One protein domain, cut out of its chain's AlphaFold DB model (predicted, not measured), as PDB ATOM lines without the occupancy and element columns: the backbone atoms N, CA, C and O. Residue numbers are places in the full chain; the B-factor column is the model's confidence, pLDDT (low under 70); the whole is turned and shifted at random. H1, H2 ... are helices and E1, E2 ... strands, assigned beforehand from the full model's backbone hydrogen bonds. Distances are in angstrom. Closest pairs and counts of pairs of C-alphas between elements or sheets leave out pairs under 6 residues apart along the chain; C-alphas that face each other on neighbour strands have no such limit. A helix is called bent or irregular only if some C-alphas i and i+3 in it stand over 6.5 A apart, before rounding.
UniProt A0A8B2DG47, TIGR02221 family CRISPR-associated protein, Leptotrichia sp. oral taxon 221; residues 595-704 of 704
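Overview. This is residues 595 to 704 of the 704 residues of the protein "TIGR02221 family CRISPR-associated protein" of Leptotrichia sp. oral taxon 221 (UniProt A0A8B2DG47). A strongly twisted sheet of five strands, curled like part of a barrel, has H1 over one face and H3 and H4 over the other, making three layers; H2 only grazes the sheet. The long hairpin E4 and E5 reaches one end of the domain. The printed part has 110 residues, with four named helices and five named strands in the order E1 H1 E2 H2 H3 E3 H4 E4 E5, class mixed; the mixed sheet runs E2 E1 E3 E4 E5. It is compact, with a radius of gyration of the C-alphas of 14.2 A, and only just elongated, spanning 45 by 30 by 23 A.

Along the chain. E1, residues 595 to 599, begins at C-alpha (-22.614, -12.243, -36.096). H1 is residues 605 to 615, E2 617 to 622. H2, residues 625 to 636, is irregular: C-alphas 632 and 635 are 7.5 A apart. H3, residues 640 to 654, measures 21.5 A. E3 is residues 660 to 663, H4 667 to 679. E4, residues 683 to 691, measures 25.9 A; E5, residues 697 to 703, ends at C-alpha (-7.906, -16.775, -33.771).

Arrangement. E1 is parallel to E2, N 598 and O 621 2.9 A apart, and to E3, N 599 and O 662 2.8 A apart. E3 and E4 are parallel, with N 685 and O 661 at 2.8 A; E4 and E5 are antiparallel, with N 688 and O 700 at 2.8 A. E1, H1, E2 and E3, H4, E4 are strand-helix-strand units, parallel neighbour strands joined through a helix; E2, H2 H3, E3 is a split one, with E1 between its strands. The three crossovers are right-handed. H1 is on the sheet, its closest C-alphas to E5 being Glu 607 and Val 699, 6.3 A. H3 and H4 touch at a steep tilt of 42 degrees, closest at C-alphas Lys 648 and Leu 673, 7.0 A. Every O i to N i+4 pair is within hydrogen-bond range in H1, H3 and H4; in H2, 5 of 8 are.

Size, cuts and confidence. The two farthest C-alphas, Lys 642 and Asn 694, are 45.6 A apart. The printed part has no cut, and its links are tight. Model confidence is under 70 at residues 601 to 602, 635 to 641, 690 to 698 and 704.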
ATOM      1  N   LYS A 595     -22.030 -11.547 -37.245       88.06
ATOM      2  CA  LYS A 595     -22.614 -12.243 -36.096       88.06
ATOM      3  C   LYS A 595     -21.515 -12.974 -35.329       88.06
ATOM      4  O   LYS A 595     -20.514 -13.382 -35.913       88.06
ATOM      5  N   ILE A 596     -21.723 -13.164 -34.032       88.62
ATOM      6  CA  ILE A 596     -20.928 -14.098 -33.237       88.62
ATOM      7  C   ILE A 596     -21.823 -15.132 -32.571       88.62
ATOM      8  O   ILE A 596     -22.852 -14.782 -31.986       88.62
ATOM      9  N   LEU A 597     -21.413 -16.395 -32.642       88.56
ATOM     10  CA  LEU A 597     -21.989 -17.476 -31.855       88.56
ATOM     11  C   LEU A 597     -21.029 -17.842 -30.726       88.56
ATOM     12  O   LEU A 597     -19.850 -18.090 -30.972       88.56
ATOM     13  N   VAL A 598     -21.536 -17.847 -29.494       86.75
ATOM     14  CA  VAL A 598     -20.721 -18.021 -28.287       86.75
ATOM     15  C   VAL A 598     -20.997 -19.375 -27.634       86.75
ATOM     16  O   VAL A 598     -22.074 -19.603 -27.077       86.75
ATOM     17  N   PHE A 599     -19.986 -20.236 -27.674       86.12
ATOM     18  CA  PHE A 599     -19.855 -21.516 -26.980       86.12
ATOM     19  C   PHE A 599     -18.933 -21.333 -25.760       86.12
ATOM     20  O   PHE A 599     -17.851 -21.904 -25.690       86.12
ATOM     21  N   LYS A 600     -19.347 -20.472 -24.821       78.88
ATOM     22  CA  LYS A 600     -18.626 -20.171 -23.571       78.88
ATOM     23  C   LYS A 600     -19.619 -19.990 -22.421       78.88
ATOM     24  O   LYS A 600     -20.682 -19.400 -22.624       78.88
ATOM     25  N   GLU A 601     -19.281 -20.491 -21.230       66.12
ATOM     26  CA  GLU A 601     -20.157 -20.467 -20.045       66.12
ATOM     27  C   GLU A 601     -20.381 -19.044 -19.518       66.12
ATOM     28  O   GLU A 601     -21.519 -18.583 -19.389       66.12
ATOM     29  N   ILE A 602     -19.291 -18.327 -19.258       66.81
ATOM     30  CA  ILE A 602     -19.318 -16.945 -18.792       66.81
ATOM     31  C   ILE A 602     -18.840 -16.082 -19.951       66.81
ATOM     32  O   ILE A 602     -17.707 -16.198 -20.392       66.81
ATOM     33  N   PHE A 603     -19.740 -15.247 -20.467       75.94
ATOM     34  CA  PHE A 603     -19.403 -14.225 -21.456       75.94
ATOM     35  C   PHE A 603     -19.876 -12.875 -20.928       75.94
ATOM     36  O   PHE A 603     -21.070 -12.538 -21.059       75.94
ATOM     37  N   GLY A 604     -18.954 -12.198 -20.239       74.19
ATOM     38  CA  GLY A 604     -19.172 -10.988 -19.444       74.19
ATOM     39  C   GLY A 604     -19.203  -9.700 -20.271       74.19
ATOM     40  O   GLY A 604     -18.891  -9.693 -21.458       74.19
ATOM     41  N   GLU A 605     -19.587  -8.581 -19.650       76.31
ATOM     42  CA  GLU A 605     -19.728  -7.286 -20.347       76.31
ATOM     43  C   GLU A 605     -18.401  -6.736 -20.901       76.31
ATOM     44  O   GLU A 605     -18.375  -6.160 -21.987       76.31
ATOM     45  N   GLN A 606     -17.281  -6.967 -20.210       74.19
ATOM     46  CA  GLN A 606     -15.958  -6.555 -20.694       74.19
ATOM     47  C   GLN A 606     -15.527  -7.340 -21.940       74.19
ATOM     48  O   GLN A 606     -15.108  -6.743 -22.931       74.19
ATOM     49  N   GLU A 607     -15.700  -8.664 -21.928       78.19
ATOM     50  CA  GLU A 607     -15.427  -9.530 -23.079       78.19
ATOM     51  C   GLU A 607     -16.299  -9.161 -24.281       78.19
ATOM     52  O   GLU A 607     -15.801  -9.051 -25.401       78.19
ATOM     53  N   LYS A 608     -17.592  -8.889 -24.052       81.81
ATOM     54  CA  LYS A 608     -18.502  -8.390 -25.093       81.81
ATOM     55  C   LYS A 608     -17.966  -7.115 -25.733       81.81
ATOM     56  O   LYS A 608     -17.912  -7.036 -26.958       81.81
ATOM     57  N   SER A 609     -17.561  -6.136 -24.924       78.75
ATOM     58  CA  SER A 609     -17.050  -4.856 -25.420       78.75
ATOM     59  C   SER A 609     -15.776  -5.028 -26.254       78.75
ATOM     60  O   SER A 609     -15.656  -4.425 -27.321       78.75
ATOM     61  N   GLU A 610     -14.834  -5.859 -25.803       79.50
ATOM     62  CA  GLU A 610     -13.581  -6.136 -26.521       79.50
ATOM     63  C   GLU A 610     -13.835  -6.863 -27.853       79.50
ATOM     64  O   GLU A 610     -13.320  -6.446 -28.892       79.50
ATOM     65  N   VAL A 611     -14.697  -7.887 -27.871       79.56
ATOM     66  CA  VAL A 611     -15.025  -8.634 -29.099       79.56
ATOM     67  C   VAL A 611     -15.798  -7.775 -30.100       79.56
ATOM     68  O   VAL A 611     -15.479  -7.797 -31.291       79.56
ATOM     69  N   ILE A 612     -16.783  -6.989 -29.642       82.19
ATOM     70  CA  ILE A 612     -17.529  -6.055 -30.503       82.19
ATOM     71  C   ILE A 612     -16.563  -5.055 -31.139       82.19
ATOM     72  O   ILE A 612     -16.613  -4.848 -32.353       82.19
ATOM     73  N   LYS A 613     -15.653  -4.476 -30.343       80.06
ATOM     74  CA  LYS A 613     -14.668  -3.500 -30.816       80.06
ATOM     75  C   LYS A 613     -13.688  -4.114 -31.817       80.06
ATOM     76  O   LYS A 613     -13.432  -3.512 -32.856       80.06
ATOM     77  N   LYS A 614     -13.149  -5.299 -31.518       80.50
ATOM     78  CA  LYS A 614     -12.114  -5.952 -32.332       80.50
ATOM     79  C   LYS A 614     -12.659  -6.522 -33.643       80.50
ATOM     80  O   LYS A 614     -12.023  -6.360 -34.679       80.50
ATOM     81  N   TYR A 615     -13.832  -7.154 -33.615       78.62
ATOM     82  CA  TYR A 615     -14.371  -7.901 -34.761       78.62
ATOM     83  C   TYR A 615     -15.586  -7.247 -35.433       78.62
ATOM     84  O   TYR A 615     -16.140  -7.834 -36.363       78.62
ATOM     85  N   LYS A 616     -15.983  -6.038 -35.003       80.50
ATOM     86  CA  LYS A 616     -17.124  -5.267 -35.541       80.50
ATOM     87  C   LYS A 616     -18.438  -6.066 -35.528       80.50
ATOM     88  O   LYS A 616     -19.168  -6.117 -36.513       80.50
ATOM     89  N   ILE A 617     -18.723  -6.725 -34.405       82.69
ATOM     90  CA  ILE A 617     -19.911  -7.577 -34.238       82.69
ATOM     91  C   ILE A 617     -21.171  -6.726 -34.055       82.69
ATOM     92  O   ILE A 617     -21.218  -5.887 -33.158       82.69
ATOM     93  N   LYS A 618     -22.228  -7.006 -34.828       80.31
ATOM     94  CA  LYS A 618     -23.556  -6.387 -34.644       80.31
ATOM     95  C   LYS A 618     -24.544  -7.251 -33.870       80.31
ATOM     96  O   LYS A 618     -25.453  -6.717 -33.238       80.31
ATOM     97  N   ARG A 619     -24.400  -8.580 -33.908       82.69
ATOM     98  CA  ARG A 619     -25.323  -9.503 -33.229       82.69
ATOM     99  C   ARG A 619     -24.570 -10.602 -32.497       82.69
ATOM    100  O   ARG A 619     -23.763 -11.307 -33.091       82.69
ATOM    101  N   ILE A 620     -24.889 -10.765 -31.218       86.44
ATOM    102  CA  ILE A 620     -24.348 -11.817 -30.358       86.44
ATOM    103  C   ILE A 620     -25.445 -12.850 -30.123       86.44
ATOM    104  O   ILE A 620     -26.496 -12.527 -29.567       86.44
ATOM    105  N   SER A 621     -25.186 -14.090 -30.522       85.69
ATOM    106  CA  SER A 621     -26.024 -15.248 -30.230       85.69
ATOM    107  C   SER A 621     -25.314 -16.127 -29.202       85.69
ATOM    108  O   SER A 621     -24.148 -16.483 -29.371       85.69
ATOM    109  N   LYS A 622     -26.014 -16.483 -28.124       84.12
ATOM    110  CA  LYS A 622     -25.548 -17.467 -27.138       84.12
ATOM    111  C   LYS A 622     -26.314 -18.772 -27.320       84.12
ATOM    112  O   LYS A 622     -27.445 -18.763 -27.809       84.12
ATOM    113  N   LEU A 623     -25.709 -19.877 -26.898       82.12
ATOM    114  CA  LEU A 623     -26.414 -21.150 -26.787       82.12
ATOM    115  C   LEU A 623     -27.612 -21.036 -25.834       82.12
ATOM    116  O   LEU A 623     -27.589 -20.264 -24.872       82.12
ATOM    117  N   SER A 624     -28.654 -21.831 -26.093       82.12
ATOM    118  CA  SER A 624     -29.747 -21.996 -25.133       82.12
ATOM    119  C   SER A 624     -29.206 -22.583 -23.823       82.12
ATOM    120  O   SER A 624     -28.202 -23.298 -23.828       82.12
ATOM    121  N   SER A 625     -29.872 -22.322 -22.697       77.50
ATOM    122  CA  SER A 625     -29.432 -22.830 -21.390       77.50
ATOM    123  C   SER A 625     -29.325 -24.360 -21.340       77.50
ATOM    124  O   SER A 625     -28.495 -24.887 -20.605       77.50
ATOM    125  N   GLU A 626     -30.143 -25.069 -22.121       79.88
ATOM    126  CA  GLU A 626     -30.095 -26.528 -22.250       79.88
ATOM    127  C   GLU A 626     -28.866 -26.970 -23.058       79.88
ATOM    128  O   GLU A 626     -28.053 -27.752 -22.574       79.88
ATOM    129  N   THR A 627     -28.644 -26.367 -24.228       82.25
ATOM    130  CA  THR A 627     -27.496 -26.665 -25.102       82.25
ATOM    131  C   THR A 627     -26.150 -26.284 -24.477       82.25
ATOM    132  O   THR A 627     -25.151 -26.963 -24.695       82.25
ATOM    133  N   ALA A 628     -26.105 -25.220 -23.673       80.44
ATOM    134  CA  ALA A 628     -24.902 -24.814 -22.947       80.44
ATOM    135  C   ALA A 628     -24.518 -25.821 -21.846       80.44
ATOM    136  O   ALA A 628     -23.337 -26.101 -21.656       80.44
ATOM    137  N   LYS A 629     -25.505 -26.403 -21.145       77.94
ATOM    138  CA  LYS A 629     -25.267 -27.477 -20.163       77.94
ATOM    139  C   LYS A 629     -24.778 -28.756 -20.834       77.94
ATOM    140  O   LYS A 629     -23.887 -29.410 -20.305       77.94
ATOM    141  N   GLU A 630     -25.341 -29.093 -21.992       79.00
ATOM    142  CA  GLU A 630     -24.872 -30.223 -22.799       79.00
ATOM    143  C   GLU A 630     -23.424 -30.014 -23.252       79.00
ATOM    144  O   GLU A 630     -22.604 -30.897 -23.033       79.00
ATOM    145  N   TRP A 631     -23.093 -28.835 -23.797       81.44
ATOM    146  CA  TRP A 631     -21.726 -28.465 -24.190       81.44
ATOM    147  C   TRP A 631     -20.725 -28.604 -23.031       81.44
ATOM    148  O   TRP A 631     -19.626 -29.118 -23.220       81.44
ATOM    149  N   LYS A 632     -21.123 -28.218 -21.812       74.88
ATOM    150  CA  LYS A 632     -20.287 -28.328 -20.605       74.88
ATOM    151  C   LYS A 632     -20.035 -29.775 -20.162       74.88
ATOM    152  O   LYS A 632     -18.956 -30.083 -19.673       74.88
ATOM    153  N   ASN A 633     -21.011 -30.665 -20.328       71.50
ATOM    154  CA  ASN A 633     -20.937 -32.040 -19.821       71.50
ATOM    155  C   ASN A 633     -20.303 -33.039 -20.812       71.50
ATOM    156  O   ASN A 633     -20.361 -34.248 -20.581       71.50
ATOM    157  N   LEU A 634     -19.680 -32.559 -21.894       71.81
ATOM    158  CA  LEU A 634     -19.089 -33.404 -22.940       71.81
ATOM    159  C   LEU A 634     -17.867 -34.216 -22.488       71.81
ATOM    160  O   LEU A 634     -17.550 -35.222 -23.124       71.81
ATOM    161  N   GLU A 635     -17.211 -33.834 -21.390       57.88
ATOM    162  CA  GLU A 635     -16.073 -34.582 -20.831       57.88
ATOM    163  C   GLU A 635     -16.457 -36.006 -20.381       57.88
ATOM    164  O   GLU A 635     -15.612 -36.898 -20.405       57.88
ATOM    165  N   ASN A 636     -17.738 -36.250 -20.063       57.94
ATOM    166  CA  ASN A 636     -18.248 -37.536 -19.565       57.94
ATOM    167  C   ASN A 636     -19.164 -38.280 -20.563       57.94
ATOM    168  O   ASN A 636     -19.845 -39.231 -20.176       57.94
ATOM    169  N   ASP A 637     -19.222 -37.861 -21.833       60.69
ATOM    170  CA  ASP A 637     -20.183 -38.407 -22.800       60.69
ATOM    171  C   ASP A 637     -19.636 -39.612 -23.590       60.69
ATOM    172  O   ASP A 637     -18.628 -39.533 -24.296       60.69
ATOM    173  N   SER A 638     -20.353 -40.739 -23.515       58.28
ATOM    174  CA  SER A 638     -20.061 -41.981 -24.241       58.28
ATOM    175  C   SER A 638     -20.361 -41.936 -25.751       58.28
ATOM    176  O   SER A 638     -20.053 -42.901 -26.447       58.28
ATOM    177  N   ASN A 639     -20.971 -40.864 -26.281       65.25
ATOM    178  CA  ASN A 639     -21.471 -40.804 -27.665       65.25
ATOM    179  C   ASN A 639     -21.019 -39.541 -28.438       65.25
ATOM    180  O   ASN A 639     -21.825 -38.797 -29.008       65.25
ATOM    181  N   LYS A 640     -19.698 -39.307 -28.467       65.75
ATOM    182  CA  LYS A 640     -19.046 -38.097 -29.013       65.75
ATOM    183  C   LYS A 640     -19.435 -37.750 -30.459       65.75
ATOM    184  O   LYS A 640     -19.762 -36.598 -30.735       65.75
ATOM    185  N   GLU A 641     -19.482 -38.720 -31.376       65.81
ATOM    186  CA  GLU A 641     -19.768 -38.462 -32.804       65.81
ATOM    187  C   GLU A 641     -21.164 -37.861 -33.049       65.81
ATOM    188  O   GLU A 641     -21.339 -36.969 -33.888       65.81
ATOM    189  N   LYS A 642     -22.174 -38.306 -32.288       72.81
ATOM    190  CA  LYS A 642     -23.557 -37.826 -32.427       72.81
ATOM    191  C   LYS A 642     -23.694 -36.363 -31.992       72.81
ATOM    192  O   LYS A 642     -24.413 -35.597 -32.635       72.81
ATOM    193  N   ASN A 643     -22.983 -35.967 -30.937       74.06
ATOM    194  CA  ASN A 643     -23.009 -34.598 -30.425       74.06
ATOM    195  C   ASN A 643     -22.255 -33.627 -31.329       74.06
ATOM    196  O   ASN A 643     -22.752 -32.532 -31.584       74.06
ATOM    197  N   ILE A 644     -21.115 -34.040 -31.887       79.25
ATOM    198  CA  ILE A 644     -20.350 -33.211 -32.827       79.25
ATOM    199  C   ILE A 644     -21.202 -32.847 -34.042       79.25
ATOM    200  O   ILE A 644     -21.276 -31.677 -34.415       79.25
ATOM    201  N   LYS A 645     -21.914 -33.820 -34.625       83.12
ATOM    202  CA  LYS A 645     -22.834 -33.562 -35.741       83.12
ATOM    203  C   LYS A 645     -23.918 -32.545 -35.367       83.12
ATOM    204  O   LYS A 645     -24.168 -31.610 -36.120       83.12
ATOM    205  N   ARG A 646     -24.509 -32.683 -34.178       84.19
ATOM    206  CA  ARG A 646     -25.527 -31.753 -33.671       84.19
ATOM    207  C   ARG A 646     -24.974 -30.337 -33.462       84.19
ATOM    208  O   ARG A 646     -25.662 -29.376 -33.795       84.19
ATOM    209  N   PHE A 647     -23.756 -30.180 -32.939       88.69
ATOM    210  CA  PHE A 647     -23.139 -28.858 -32.777       88.69
ATOM    211  C   PHE A 647     -22.762 -28.220 -34.115       88.69
ATOM    212  O   PHE A 647     -22.987 -27.021 -34.274       88.69
ATOM    213  N   LYS A 648     -22.302 -29.005 -35.099       88.81
ATOM    214  CA  LYS A 648     -22.128 -28.539 -36.487       88.81
ATOM    215  C   LYS A 648     -23.450 -27.994 -37.047       88.81
ATOM    216  O   LYS A 648     -23.474 -26.869 -37.537       88.81
ATOM    217  N   ASP A 649     -24.560 -28.713 -36.859       86.81
ATOM    218  CA  ASP A 649     -25.895 -28.254 -37.281       86.81
ATOM    219  C   ASP A 649     -26.341 -26.965 -36.560       86.81
ATOM    220  O   ASP A 649     -27.007 -26.116 -37.151       86.81
ATOM    221  N   ILE A 650     -25.999 -26.802 -35.277       87.31
ATOM    222  CA  ILE A 650     -26.290 -25.575 -34.519       87.31
ATOM    223  C   ILE A 650     -25.486 -24.401 -35.079       87.31
ATOM    224  O   ILE A 650     -26.056 -23.327 -35.272       87.31
ATOM    225  N   ILE A 651     -24.194 -24.593 -35.350       89.69
ATOM    226  CA  ILE A 651     -23.328 -23.552 -35.909       89.69
ATOM    227  C   ILE A 651     -23.839 -23.134 -37.295       89.69
ATOM    228  O   ILE A 651     -24.110 -21.949 -37.495       89.69
ATOM    229  N   ASP A 652     -24.095 -24.101 -38.185       85.44
ATOM    230  CA  ASP A 652     -24.590 -23.873 -39.556       85.44
ATOM    231  C   ASP A 652     -25.938 -23.124 -39.597       85.44
ATOM    232  O   ASP A 652     -26.232 -22.422 -40.559       85.44
ATOM    233  N   ARG A 653     -26.787 -23.250 -38.566       85.38
ATOM    234  CA  ARG A 653     -28.078 -22.532 -38.494       85.38
ATOM    235  C   ARG A 653     -27.965 -21.097 -37.981       85.38
ATOM    236  O   ARG A 653     -28.929 -20.342 -38.102       85.38
ATOM    237  N   ASN A 654     -26.857 -20.739 -37.334       84.25
ATOM    238  CA  ASN A 654     -26.751 -19.493 -36.569       84.25
ATOM    239  C   ASN A 654     -25.774 -18.483 -37.171       84.25
ATOM    240  O   ASN A 654     -26.004 -17.275 -37.028       84.25
ATOM    241  N   ILE A 655     -24.701 -18.950 -37.810       87.00
ATOM    242  CA  ILE A 655     -23.647 -18.101 -38.367       87.00
ATOM    243  C   ILE A 655     -23.207 -18.602 -39.740       87.00
ATOM    244  O   ILE A 655     -23.216 -19.801 -40.004       87.00
ATOM    245  N   ASP A 656     -22.822 -17.667 -40.606       84.06
ATOM    246  CA  ASP A 656     -22.453 -17.930 -41.995       84.06
ATOM    247  C   ASP A 656     -20.952 -17.676 -42.222       84.06
ATOM    248  O   ASP A 656     -20.236 -17.181 -41.349       84.06
ATOM    249  N   SER A 657     -20.462 -17.945 -43.431       79.75
ATOM    250  CA  SER A 657     -19.086 -17.607 -43.813       79.75
ATOM    251  C   SER A 657     -18.761 -16.124 -43.526       79.75
ATOM    252  O   SER A 657     -19.570 -15.217 -43.775       79.75
ATOM    253  N   GLY A 658     -17.583 -15.876 -42.950       77.38
ATOM    254  CA  GLY A 658     -17.115 -14.566 -42.490       77.38
ATOM    255  C   GLY A 658     -17.659 -14.095 -41.132       77.38
ATOM    256  O   GLY A 658     -17.278 -13.004 -40.702       77.38
ATOM    257  N   ASP A 659     -18.533 -14.864 -40.470       87.12
ATOM    258  CA  ASP A 659     -18.953 -14.628 -39.079       87.12
ATOM    259  C   ASP A 659     -17.993 -15.283 -38.071       87.12
ATOM    260  O   ASP A 659     -17.100 -16.049 -38.441       87.12
ATOM    261  N   ILE A 660     -18.163 -14.947 -36.788       88.75
ATOM    262  CA  ILE A 660     -17.257 -15.360 -35.712       88.75
ATOM    263  C   ILE A 660     -17.864 -16.504 -34.887       88.75
ATOM    264  O   ILE A 660     -19.025 -16.452 -34.472       88.75
ATOM    265  N   LEU A 661     -17.051 -17.507 -34.576       92.19
ATOM    266  CA  LEU A 661     -17.350 -18.551 -33.600       92.19
ATOM    267  C   LEU A 661     -16.404 -18.399 -32.403       92.19
ATOM    268  O   LEU A 661     -15.215 -18.674 -32.528       92.19
ATOM    269  N   LEU A 662     -16.917 -17.968 -31.247       89.44
ATOM    270  CA  LEU A 662     -16.165 -18.007 -29.987       89.44
ATOM    271  C   LEU A 662     -16.450 -19.342 -29.311       89.44
ATOM    272  O   LEU A 662     -17.583 -19.568 -28.887       89.44
ATOM    273  N   ILE A 663     -15.451 -20.216 -29.231       87.81
ATOM    274  CA  ILE A 663     -15.624 -21.585 -28.745       87.81
ATOM    275  C   ILE A 663     -14.560 -21.934 -27.711       87.81
ATOM    276  O   ILE A 663     -13.374 -21.813 -27.979       87.81
ATOM    277  N   GLU A 664     -14.998 -22.344 -26.520       82.25
ATOM    278  CA  GLU A 664     -14.146 -22.788 -25.415       82.25
ATOM    279  C   GLU A 664     -14.802 -24.019 -24.756       82.25
ATOM    280  O   GLU A 664     -15.986 -23.996 -24.404       82.25
ATOM    281  N   GLY A 665     -14.060 -25.119 -24.621       77.81
ATOM    282  CA  GLY A 665     -14.584 -26.386 -24.106       77.81
ATOM    283  C   GLY A 665     -13.550 -27.513 -24.147       77.81
ATOM    284  O   GLY A 665     -12.351 -27.255 -24.229       77.81
ATOM    285  N   GLU A 666     -14.016 -28.765 -24.105       77.94
ATOM    286  CA  GLU A 666     -13.157 -29.958 -24.184       77.94
ATOM    287  C   GLU A 666     -12.278 -29.916 -25.447       77.94
ATOM    288  O   GLU A 666     -12.756 -29.617 -26.549       77.94
ATOM    289  N   VAL A 667     -10.979 -30.179 -25.279       71.06
ATOM    290  CA  VAL A 667      -9.937 -29.905 -26.283       71.06
ATOM    291  C   VAL A 667     -10.174 -30.669 -27.588       71.06
ATOM    292  O   VAL A 667     -10.057 -30.082 -28.666       71.06
ATOM    293  N   GLY A 668     -10.533 -31.955 -27.515       72.25
ATOM    294  CA  GLY A 668     -10.728 -32.806 -28.691       72.25
ATOM    295  C   GLY A 668     -11.906 -32.367 -29.562       72.25
ATOM    296  O   GLY A 668     -11.754 -32.182 -30.771       72.25
ATOM    297  N   ILE A 669     -13.072 -32.148 -28.952       76.44
ATOM    298  CA  ILE A 669     -14.289 -31.724 -29.663       76.44
ATOM    299  C   ILE A 669     -14.150 -30.295 -30.201       76.44
ATOM    300  O   ILE A 669     -14.563 -30.013 -31.330       76.44
ATOM    301  N   THR A 670     -13.535 -29.399 -29.423       81.44
ATOM    302  CA  THR A 670     -13.279 -28.015 -29.844       81.44
ATOM    303  C   THR A 670     -12.395 -27.984 -31.087       81.44
ATOM    304  O   THR A 670     -12.735 -27.311 -32.058       81.44
ATOM    305  N   PHE A 671     -11.315 -28.770 -31.112       76.00
ATOM    306  CA  PHE A 671     -10.420 -28.849 -32.267       76.00
ATOM    307  C   PHE A 671     -11.138 -29.333 -33.539       76.00
ATOM    308  O   PHE A 671     -10.935 -28.775 -34.620       76.00
ATOM    309  N   GLU A 672     -12.020 -30.332 -33.429       77.88
ATOM    310  CA  GLU A 672     -12.773 -30.832 -34.583       77.88
ATOM    311  C   GLU A 672     -13.774 -29.797 -35.126       77.88
ATOM    312  O   GLU A 672     -13.879 -29.605 -36.341       77.88
ATOM    313  N   LEU A 673     -14.488 -29.095 -34.239       81.75
ATOM    314  CA  LEU A 673     -15.435 -28.048 -34.631       81.75
ATOM    315  C   LEU A 673     -14.734 -26.823 -35.226       81.75
ATOM    316  O   LEU A 673     -15.243 -26.261 -36.192       81.75
ATOM    317  N   VAL A 674     -13.563 -26.445 -34.707       81.12
ATOM    318  CA  VAL A 674     -12.728 -25.362 -35.251       81.12
ATOM    319  C   VAL A 674     -12.281 -25.676 -36.675       81.12
ATOM    320  O   VAL A 674     -12.457 -24.842 -37.563       81.12
ATOM    321  N   ASN A 675     -11.744 -26.874 -36.923       72.12
ATOM    322  CA  ASN A 675     -11.303 -27.260 -38.266       72.12
ATOM    323  C   ASN A 675     -12.470 -27.267 -39.256       72.12
ATOM    324  O   ASN A 675     -12.370 -26.696 -40.339       72.12
ATOM    325  N   TRP A 676     -13.608 -27.829 -38.850       85.75
ATOM    326  CA  TRP A 676     -14.821 -27.815 -39.660       85.75
ATOM    327  C   TRP A 676     -15.356 -26.390 -39.915       85.75
ATOM    328  O   TRP A 676     -15.773 -26.069 -41.027       85.75
ATOM    329  N   ALA A 677     -15.316 -25.502 -38.917       80.00
ATOM    330  CA  ALA A 677     -15.739 -24.108 -39.062       80.00
ATOM    331  C   ALA A 677     -14.827 -23.344 -40.039       80.00
ATOM    332  O   ALA A 677     -15.319 -22.624 -40.912       80.00
ATOM    333  N   LYS A 678     -13.509 -23.575 -39.971       75.06
ATOM    334  CA  LYS A 678     -12.533 -23.031 -40.929       75.06
ATOM    335  C   LYS A 678     -12.816 -23.502 -42.359       75.06
ATOM    336  O   LYS A 678     -12.789 -22.686 -43.277       75.06
ATOM    337  N   GLU A 679     -13.191 -24.768 -42.561       73.12
ATOM    338  CA  GLU A 679     -13.604 -25.295 -43.878       73.12
ATOM    339  C   GLU A 679     -14.850 -24.592 -44.453       73.12
ATOM    340  O   GLU A 679     -15.011 -24.508 -45.673       73.12
ATOM    341  N   LYS A 680     -15.722 -24.055 -43.590       77.88
ATOM    342  CA  LYS A 680     -16.898 -23.243 -43.959       77.88
ATOM    343  C   LYS A 680     -16.579 -21.747 -44.123       77.88
ATOM    344  O   LYS A 680     -17.459 -20.960 -44.482       77.88
ATOM    345  N   GLY A 681     -15.334 -21.336 -43.879       73.19
ATOM    346  CA  GLY A 681     -14.911 -19.935 -43.880       73.19
ATOM    347  C   GLY A 681     -15.449 -19.134 -42.689       73.19
ATOM    348  O   GLY A 681     -15.654 -17.928 -42.810       73.19
ATOM    349  N   ILE A 682     -15.730 -19.793 -41.563       85.44
ATOM    350  CA  ILE A 682     -16.089 -19.165 -40.286       85.44
ATOM    351  C   ILE A 682     -14.796 -18.892 -39.505       85.44
ATOM    352  O   ILE A 682     -13.908 -19.742 -39.452       85.44
ATOM    353  N   VAL A 683     -14.696 -17.719 -38.877       85.00
ATOM    354  CA  VAL A 683     -13.519 -17.320 -38.090       85.00
ATOM    355  C   VAL A 683     -13.690 -17.818 -36.655       85.00
ATOM    356  O   VAL A 683     -14.539 -17.317 -35.915       85.00
ATOM    357  N   ALA A 684     -12.902 -18.813 -36.255       85.94
ATOM    358  CA  ALA A 684     -12.969 -19.391 -34.915       85.94
ATOM    359  C   ALA A 684     -11.969 -18.711 -33.966       85.94
ATOM    360  O   ALA A 684     -10.788 -18.610 -34.291       85.94
ATOM    361  N   ILE A 685     -12.420 -18.278 -32.786       87.88
ATOM    362  CA  ILE A 685     -11.608 -17.553 -31.797       87.88
ATOM    363  C   ILE A 685     -11.743 -18.140 -30.383       87.88
ATOM    364  O   ILE A 685     -12.756 -18.766 -30.067       87.88
ATOM    365  N   TYR A 686     -10.759 -17.861 -29.522       84.31
ATOM    366  CA  TYR A 686     -10.763 -18.162 -28.082       84.31
ATOM    367  C   TYR A 686     -10.269 -16.970 -27.249       84.31
ATOM    368  O   TYR A 686      -9.549 -16.109 -27.764       84.31
ATOM    369  N   GLY A 687     -10.673 -16.898 -25.978       81.19
ATOM    370  CA  GLY A 687     -10.234 -15.879 -25.023       81.19
ATOM    371  C   GLY A 687      -9.105 -16.363 -24.108       81.19
ATOM    372  O   GLY A 687      -9.091 -17.510 -23.669       81.19
ATOM    373  N   VAL A 688      -8.169 -15.468 -23.787       75.88
ATOM    374  CA  VAL A 688      -7.098 -15.683 -22.800       75.88
ATOM    375  C   VAL A 688      -7.145 -14.569 -21.761       75.88
ATOM    376  O   VAL A 688      -7.107 -13.389 -22.111       75.88
ATOM    377  N   GLU A 689      -7.201 -14.938 -20.483       73.81
ATOM    378  CA  GLU A 689      -7.102 -13.993 -19.369       73.81
ATOM    379  C   GLU A 689      -5.642 -13.571 -19.149       73.81
ATOM    380  O   GLU A 689      -4.756 -14.406 -18.959       73.81
ATOM    381  N   LYS A 690      -5.386 -12.260 -19.157       64.19
ATOM    382  CA  LYS A 690      -4.099 -11.659 -18.796       64.19
ATOM    383  C   LYS A 690      -4.268 -10.691 -17.631       64.19
ATOM    384  O   LYS A 690      -5.193  -9.880 -17.602       64.19
ATOM    385  N   VAL A 691      -3.332 -10.743 -16.689       51.00
ATOM    386  CA  VAL A 691      -3.216  -9.746 -15.619       51.00
ATOM    387  C   VAL A 691      -2.451  -8.551 -16.177       51.00
ATOM    388  O   VAL A 691      -1.331  -8.705 -16.659       51.00
ATOM    389  N   SER A 692      -3.074  -7.375 -16.165       52.62
ATOM    390  CA  SER A 692      -2.413  -6.121 -16.548       52.62
ATOM    391  C   SER A 692      -1.588  -5.540 -15.395       52.62
ATOM    392  O   SER A 692      -1.826  -5.881 -14.236       52.62
ATOM    393  N   ASP A 693      -0.672  -4.613 -15.698       49.09
ATOM    394  CA  ASP A 693       0.238  -3.967 -14.730       49.09
ATOM    395  C   ASP A 693      -0.475  -3.272 -13.547       49.09
ATOM    396  O   ASP A 693       0.129  -3.033 -12.506       49.09
ATOM    397  N   ASN A 694      -1.783  -3.006 -13.672       48.84
ATOM    398  CA  ASN A 694      -2.636  -2.441 -12.620       48.84
ATOM    399  C   ASN A 694      -3.479  -3.496 -11.864       48.84
ATOM    400  O   ASN A 694      -4.479  -3.140 -11.242       48.84
ATOM    401  N   PHE A 695      -3.136  -4.786 -11.946       45.53
ATOM    402  CA  PHE A 695      -3.869  -5.916 -11.340       45.53
ATOM    403  C   PHE A 695      -5.325  -6.086 -11.811       45.53
ATOM    404  O   PHE A 695      -6.105  -6.819 -11.204       45.53
ATOM    405  N   LEU A 696      -5.701  -5.453 -12.925       52.50
ATOM    406  CA  LEU A 696      -6.989  -5.680 -13.576       52.50
ATOM    407  C   LEU A 696      -6.869  -6.867 -14.540       52.50
ATOM    408  O   LEU A 696      -5.968  -6.895 -15.385       52.50
ATOM    409  N   LEU A 697      -7.783  -7.832 -14.418       56.19
ATOM    410  CA  LEU A 697      -7.934  -8.942 -15.359       56.19
ATOM    411  C   LEU A 697      -8.488  -8.407 -16.685       56.19
ATOM    412  O   LEU A 697      -9.560  -7.800 -16.712       56.19
ATOM    413  N   LYS A 698      -7.760  -8.623 -17.783       68.56
ATOM    414  CA  LYS A 698      -8.193  -8.285 -19.141       68.56
ATOM    415  C   LYS A 698      -8.203  -9.545 -20.004       68.56
ATOM    416  O   LYS A 698      -7.227 -10.287 -20.020       68.56
ATOM    417  N   VAL A 699      -9.290  -9.773 -20.739       73.25
ATOM    418  CA  VAL A 699      -9.397 -10.891 -21.690       73.25
ATOM    419  C   VAL A 699      -8.975 -10.421 -23.081       73.25
ATOM    420  O   VAL A 699      -9.489  -9.422 -23.584       73.25
ATOM    421  N   GLU A 700      -8.055 -11.145 -23.714       78.31
ATOM    422  CA  GLU A 700      -7.659 -10.945 -25.110       78.31
ATOM    423  C   GLU A 700      -8.119 -12.124 -25.970       78.31
ATOM    424  O   GLU A 700      -8.015 -13.274 -25.557       78.31
ATOM    425  N   PHE A 701      -8.606 -11.839 -27.180       78.69
ATOM    426  CA  PHE A 701      -9.103 -12.862 -28.104       78.69
ATOM    427  C   PHE A 701      -8.105 -13.156 -29.216       78.69
ATOM    428  O   PHE A 701      -7.575 -12.223 -29.830       78.69
ATOM    429  N   TYR A 702      -7.908 -14.432 -29.519       74.69
ATOM    430  CA  TYR A 702      -7.005 -14.921 -30.556       74.69
ATOM    431  C   TYR A 702      -7.763 -15.839 -31.512       74.69
ATOM    432  O   TYR A 702      -8.694 -16.530 -31.104       74.69
ATOM    433  N   GLU A 703      -7.394 -15.815 -32.791       79.81
ATOM    434  CA  GLU A 703      -7.906 -16.775 -33.771       79.81
ATOM    435  C   GLU A 703      -7.224 -18.130 -33.554       79.81
ATOM    436  O   GLU A 703      -6.035 -18.181 -33.226       79.81
ATOM    437  N   TYR A 704      -8.002 -19.207 -33.672       67.25
ATOM    438  CA  TYR A 704      -7.497 -20.578 -33.614       67.25
ATOM    439  C   TYR A 704      -6.584 -20.918 -34.788       67.25
ATOM    440  O   TYR A 704      -6.730 -20.324 -35.879       67.25
TER     441      TYR A 704